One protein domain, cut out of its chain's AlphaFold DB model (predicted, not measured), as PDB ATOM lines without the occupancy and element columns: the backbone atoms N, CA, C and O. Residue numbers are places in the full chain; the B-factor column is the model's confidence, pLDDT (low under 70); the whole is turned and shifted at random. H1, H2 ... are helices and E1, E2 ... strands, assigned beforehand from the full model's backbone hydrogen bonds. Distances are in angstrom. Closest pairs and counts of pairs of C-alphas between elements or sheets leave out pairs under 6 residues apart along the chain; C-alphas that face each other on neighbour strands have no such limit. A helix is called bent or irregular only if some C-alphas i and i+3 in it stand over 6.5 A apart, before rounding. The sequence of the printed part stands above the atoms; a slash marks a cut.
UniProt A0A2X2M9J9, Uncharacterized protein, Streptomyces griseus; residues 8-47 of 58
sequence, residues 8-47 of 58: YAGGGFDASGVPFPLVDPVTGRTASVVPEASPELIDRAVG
ATOM      1  N   TYR A   8     106.087 123.836 108.139       93.56
ATOM      2  CA  TYR A   8     104.730 124.307 108.379       93.56
ATOM      3  C   TYR A   8     103.974 123.216 109.134       93.56
ATOM      4  O   TYR A   8     103.742 122.138 108.592       93.56
ATOM      5  N   ALA A   9     103.644 123.471 110.397       91.81
ATOM      6  CA  ALA A   9     103.023 122.493 111.285       91.81
ATOM      7  C   ALA A   9     102.054 123.197 112.238       91.81
ATOM      8  O   ALA A   9     102.360 124.273 112.751       91.81
ATOM      9  N   GLY A  10     100.877 122.607 112.469       88.00
ATOM     10  CA  GLY A  10      99.875 123.170 113.384       88.00
ATOM     11  C   GLY A  10      99.399 124.584 113.019       88.00
ATOM     12  O   GLY A  10      99.030 125.345 113.906       88.00
ATOM     13  N   GLY A  11      99.452 124.968 111.738       90.25
ATOM     14  CA  GLY A  11      99.045 126.302 111.271       90.25
ATOM     15  C   GLY A  11     100.116 127.395 111.380       90.25
ATOM     16  O   GLY A  11      99.824 128.553 111.088       90.25
ATOM     17  N   GLY A  12     101.347 127.055 111.778       91.75
ATOM     18  CA  GLY A  12     102.454 128.002 111.923       91.75
ATOM     19  C   GLY A  12     103.721 127.589 111.173       91.75
ATOM     20  O   GLY A  12     103.911 126.420 110.837       91.75
ATOM     21  N   PHE A  13     104.600 128.568 110.935       94.00
ATOM     22  CA  PHE A  13     105.951 128.332 110.425       94.00
ATOM     23  C   PHE A  13     106.949 128.174 111.571       94.00
ATOM     24  O   PHE A  13     106.992 129.011 112.470       94.00
ATOM     25  N   ASP A  14     107.799 127.158 111.484       92.06
ATOM     26  CA  ASP A  14     108.792 126.815 112.498       92.06
ATOM     27  C   ASP A  14     110.158 126.562 111.840       92.06
ATOM     28  O   ASP A  14     110.247 125.889 110.813       92.06
ATOM     29  N   ALA A  15     111.214 127.158 112.392       92.50
ATOM     30  CA  ALA A  15     112.585 127.032 111.893       92.50
ATOM     31  C   ALA A  15     113.473 126.161 112.801       92.50
ATOM     32  O   ALA A  15     114.677 126.073 112.561       92.50
ATOM     33  N   SER A  16     112.908 125.578 113.863       91.06
ATOM     34  CA  SER A  16     113.613 124.672 114.768       91.06
ATOM     35  C   SER A  16     113.882 123.323 114.104       91.06
ATOM     36  O   SER A  16     113.153 122.904 113.208       91.06
ATOM     37  N   GLY A  17     114.949 122.664 114.548       91.00
ATOM     38  CA  GLY A  17     115.408 121.400 113.990       91.00
ATOM     39  C   GLY A  17     116.926 121.316 113.968       91.00
ATOM     40  O   GLY A  17     117.624 122.312 114.193       91.00
ATOM     41  N   VAL A  18     117.450 120.124 113.688       93.94
ATOM     42  CA  VAL A  18     118.885 119.968 113.431       93.94
ATOM     43  C   VAL A  18     119.199 120.364 111.981       93.94
ATOM     44  O   VAL A  18     118.373 120.139 111.097       93.94
ATOM     45  N   PRO A  19     120.356 120.989 111.699       94.12
ATOM     46  CA  PRO A  19     120.736 121.329 110.332       94.12
ATOM     47  C   PRO A  19     120.872 120.084 109.442       94.12
ATOM     48  O   PRO A  19     121.733 119.242 109.681       94.12
ATOM     49  N   PHE A  20     120.083 120.013 108.372       94.38
ATOM     50  CA  PHE A  20     120.125 118.951 107.372       94.38
ATOM     51  C   PHE A  20     120.596 119.498 106.012       94.38
ATOM     52  O   PHE A  20     119.979 120.424 105.470       94.38
ATOM     53  N   PRO A  21     121.691 118.968 105.434       95.19
ATOM     54  CA  PRO A  21     122.225 119.462 104.172       95.19
ATOM     55  C   PRO A  21     121.403 118.962 102.978       95.19
ATOM     56  O   PRO A  21     121.229 117.762 102.775       95.19
ATOM     57  N   LEU A  22     120.971 119.885 102.121       95.12
ATOM     58  CA  LEU A  22     120.449 119.559 100.797       95.12
ATOM     59  C   LEU A  22     121.604 119.501  99.802       95.12
ATOM     60  O   LEU A  22     122.347 120.474  99.642       95.12
ATOM     61  N   VAL A  23     121.747 118.361  99.133       97.31
ATOM     62  CA  VAL A  23     122.829 118.097  98.180       97.31
ATOM     63  C   VAL A  23     122.315 118.260  96.753       97.31
ATOM     64  O   VAL A  23     121.270 117.721  96.397       97.31
ATOM     65  N   ASP A  24     123.065 118.995  95.935       97.06
ATOM     66  CA  ASP A  24     122.864 119.041  94.490       97.06
ATOM     67  C   ASP A  24     123.265 117.684  93.880       97.06
ATOM     68  O   ASP A  24     124.441 117.311  93.958       97.06
ATOM     69  N   PRO A  25     122.335 116.940  93.253       96.88
ATOM     70  CA  PRO A  25     122.629 115.621  92.702       96.88
ATOM     71  C   PRO A  25     123.579 115.652  91.495       96.88
ATOM     72  O   PRO A  25     124.166 114.623  91.173       96.88
ATOM     73  N   VAL A  26     123.744 116.796  90.819       98.19
ATOM     74  CA  VAL A  26     124.641 116.936  89.659       98.19
ATOM     75  C   VAL A  26     126.089 117.108  90.110       98.19
ATOM     76  O   VAL A  26     127.001 116.533  89.518       98.19
ATOM     77  N   THR A  27     126.311 117.913  91.150       97.31
ATOM     78  CA  THR A  27     127.663 118.297  91.591       97.31
ATOM     79  C   THR A  27     128.116 117.610  92.877       97.31
ATOM     80  O   THR A  27     129.298 117.680  93.215       97.31
ATOM     81  N   GLY A  28     127.200 116.981  93.618       97.31
ATOM     82  CA  GLY A  28     127.450 116.401  94.939       97.31
ATOM     83  C   GLY A  28     127.727 117.439  96.033       97.31
ATOM     84  O   GLY A  28     128.115 117.076  97.141       97.31
ATOM     85  N   ARG A  29     127.567 118.736  95.742       97.50
ATOM     86  CA  ARG A  29     127.847 119.827  96.683       97.50
ATOM     87  C   ARG A  29     126.606 120.187  97.487       97.50
ATOM     88  O   ARG A  29     125.483 120.077  97.000       97.50
ATOM     89  N   THR A  30     126.802 120.683  98.704       96.25
ATOM     90  CA  THR A  30     125.710 121.260  99.495       96.25
ATOM     91  C   THR A  30     125.174 122.511  98.801       96.25
ATOM     92  O   THR A  30     125.904 123.483  98.613       96.25
ATOM     93  N   ALA A  31     123.897 122.484  98.436       94.69
ATOM     94  CA  ALA A  31     123.190 123.608  97.834       94.69
ATOM     95  C   ALA A  31     122.551 124.514  98.895       94.69
ATOM     96  O   ALA A  31     122.487 125.730  98.726       94.69
ATOM     97  N   SER A  32     122.059 123.919  99.986       93.44
ATOM     98  CA  SER A  32     121.407 124.630 101.085       93.44
ATOM     99  C   SER A  32     121.393 123.781 102.358       93.44
ATOM    100  O   SER A  32     121.752 122.604 102.338       93.44
ATOM    101  N   VAL A  33     120.943 124.377 103.456       93.56
ATOM    102  CA  VAL A  33     120.693 123.712 104.735       93.56
ATOM    103  C   VAL A  33     119.254 124.001 105.148       93.56
ATOM    104  O   VAL A  33     118.794 125.141 105.054       93.56
ATOM    105  N   VAL A  34     118.542 122.967 105.583       94.25
ATOM    106  CA  VAL A  34     117.159 123.052 106.073       94.25
ATOM    107  C   VAL A  34     117.068 122.476 107.483       94.25
ATOM    108  O   VAL A  34     117.920 121.669 107.846       94.25
ATOM    109  N   PRO A  35     116.084 122.876 108.298       95.50
ATOM    110  CA  PRO A  35     115.839 122.195 109.561       95.50
ATOM    111  C   PRO A  35     115.256 120.792 109.316       95.50
ATOM    112  O   PRO A  35     114.400 120.604 108.448       95.50
ATOM    113  N   GLU A  36     115.733 119.805 110.068       95.50
ATOM    114  CA  GLU A  36     115.110 118.488 110.220       95.50
ATOM    115  C   GLU A  36     114.123 118.520 111.391       95.50
ATOM    116  O   GLU A  36     114.468 118.953 112.494       95.50
ATOM    117  N   ALA A  37     112.896 118.055 111.148       94.38
ATOM    118  CA  ALA A  37     111.814 118.109 112.124       94.38
ATOM    119  C   ALA A  37     112.086 117.185 113.319       94.38
ATOM    120  O   ALA A  37     112.433 116.018 113.140       94.38
ATOM    121  N   SER A  38     111.852 117.682 114.535       93.94
ATOM    122  CA  SER A  38     111.853 116.845 115.737       93.94
ATOM    123  C   SER A  38     110.564 116.007 115.842       93.94
ATOM    124  O   SER A  38     109.557 116.352 115.209       93.94
ATOM    125  N   PRO A  39     110.544 114.938 116.662       93.56
ATOM    126  CA  PRO A  39     109.328 114.169 116.942       93.56
ATOM    127  C   PRO A  39     108.152 115.033 117.414       93.56
ATOM    128  O   PRO A  39     107.044 114.883 116.915       93.56
ATOM    129  N   GLU A  40     108.395 116.019 118.276       91.00
ATOM    130  CA  GLU A  40     107.358 116.912 118.810       91.00
ATOM    131  C   GLU A  40     106.753 117.793 117.708       91.00
ATOM    132  O   GLU A  40     105.552 118.074 117.680       91.00
ATOM    133  N   LEU A  41     107.591 118.229 116.762       92.62
ATOM    134  CA  LEU A  41     107.141 118.995 115.606       92.62
ATOM    135  C   LEU A  41     106.300 118.128 114.661       92.62
ATOM    136  O   LEU A  41     105.325 118.624 114.089       92.62
ATOM    137  N   ILE A  42     106.651 116.846 114.525       92.56
ATOM    138  CA  ILE A  42     105.869 115.849 113.786       92.56
ATOM    139  C   ILE A  42     104.522 115.623 114.475       92.56
ATOM    140  O   ILE A  42     103.497 115.692 113.800       92.56
ATOM    141  N   ASP A  43     104.498 115.441 115.795       93.06
ATOM    142  CA  ASP A  43     103.269 115.260 116.571       93.06
ATOM    143  C   ASP A  43     102.317 116.450 116.399       93.06
ATOM    144  O   ASP A  43     101.148 116.275 116.040       93.06
ATOM    145  N   ARG A  44     102.842 117.679 116.482       89.81
ATOM    146  CA  ARG A  44     102.087 118.901 116.166       89.81
ATOM    147  C   ARG A  44     101.569 118.919 114.725       89.81
ATOM    148  O   ARG A  44     100.466 119.407 114.480       89.81
ATOM    149  N   ALA A  45     102.347 118.429 113.758       91.62
ATOM    150  CA  ALA A  45     101.944 118.386 112.353       91.62
ATOM    151  C   ALA A  45     100.806 117.385 112.099       91.62
ATOM    152  O   ALA A  45      99.925 117.671 111.289       91.62
ATOM    153  N   VAL A  46     100.796 116.248 112.801       92.75
ATOM    154  CA  VAL A  46      99.752 115.215 112.671       92.75
ATOM    155  C   VAL A  46      98.575 115.406 113.634       92.75
ATOM    156  O   VAL A  46      97.634 114.617 113.610       92.75
ATOM    157  N   GLY A  47      98.608 116.444 114.476       85.19
ATOM    158  CA  GLY A  47      97.560 116.726 115.458       85.19
ATOM    159  C   GLY A  47      97.571 115.783 116.666       85.19
ATOM    160  O   GLY A  47      96.556 115.662 117.350       85.19
TER     161      GLY A  47
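Overview. This is residues 8 to 47 of the 58 residues of an uncharacterized protein of Streptomyces griseus (UniProt A0A2X2M9J9). A long two-strand hairpin, E2 and E3 with the turn of residues 24 to 29 at its tip, makes one end of a drawn-out shape, and the short helix H1 and the short strand E1 lie apart from each other at the opposite end. The build is loose: a small curl of the first printed residues, 8 to 9, folds back beside E1, and the two ends of the hairpin's strands away from its tip lead by tight links to E1 and to H1. The printed part has 40 residues with three named strands and one named helix, in the order E1, E2, E3, H1 along the chain; the one sheet has the order E2 - E3 and is antiparallel, and E1 pairs with no named strand. The class is mixed, helices and strands, with 8 residues in the helix and 16 in the strands. The whole is loose, with a radius of gyration of the C-alphas of 12.7 A, and the C-alphas span 38 by 15 by 14 A.

Along the chain. The printed part begins at Tyr 8, whose C-alpha is at (104.730, 124.307, 108.379). E1 holds residues 12 to 14, Gly 12 to Asp 14, and measures 6.5 A from first to last C-alpha; it begins at C-alpha 12, at (102.454, 128.002, 111.923). E2 follows with residues 18 to 23, Val 18 to Val 23, and is 15.9 A long. E3 holds residues 30 to 36, Thr 30 to Glu 36, and is the longest strand by residues, with 7 residues and 15.3 A from first to last C-alpha. H1 holds residues 39 to 46, Pro 39 to Val 46, and is 10.5 A long; it ends at C-alpha 46, at (99.752, 115.215, 112.671). Gly 47 is the last printed residue.

Arrangement. E1 has a short pairing at its beginning: residues 8 to 9 pair with residues 12 to 13 of E1, antiparallel. E1 and E2 are apart, though a tight link of 3 residues joins them. E2 and E3 are antiparallel neighbours and form a hairpin, with an angle of 147 degrees between their N-to-C directions. The C-alphas of Val 18 and Glu 36 face each other at 5.2 A, those of Pro 21 and Val 33 at 4.6 A, and those of Val 23 and Thr 30 at 4.5 A. Across this pair, N 20 and O 34 are within hydrogen-bond range at 2.8 A, and N 34 and O 20 at 2.9 A. Nearer the tip of the hairpin, N 31 and O 22 are within range at 2.8 A. A tight link of 2 residues leads from E3 to H1. In H1, every O i to N i+4 pair is within hydrogen-bond range, and the helix is not bent. H1 is apart from E1 and from E2, and E1 is apart from E3.

Size, cuts and confidence. The outline of the C-alphas is a rod. The two C-alphas farthest apart are those of Thr 27 and Gly 47, 38.4 A, while the first and last printed C-alphas, those of Tyr 8 and Gly 47, are 12.6 A apart. The printed part runs from residue 8 to residue 47 with no cut; the full chain has 58 residues. No link is long: those from E1 to E2 and from E3 to H1 are tight, and the one from E2 to E3, with 6 residues, is short. The mean pLDDT of the printed part is 93.6, and no printed residue is under 70 in this predicted model.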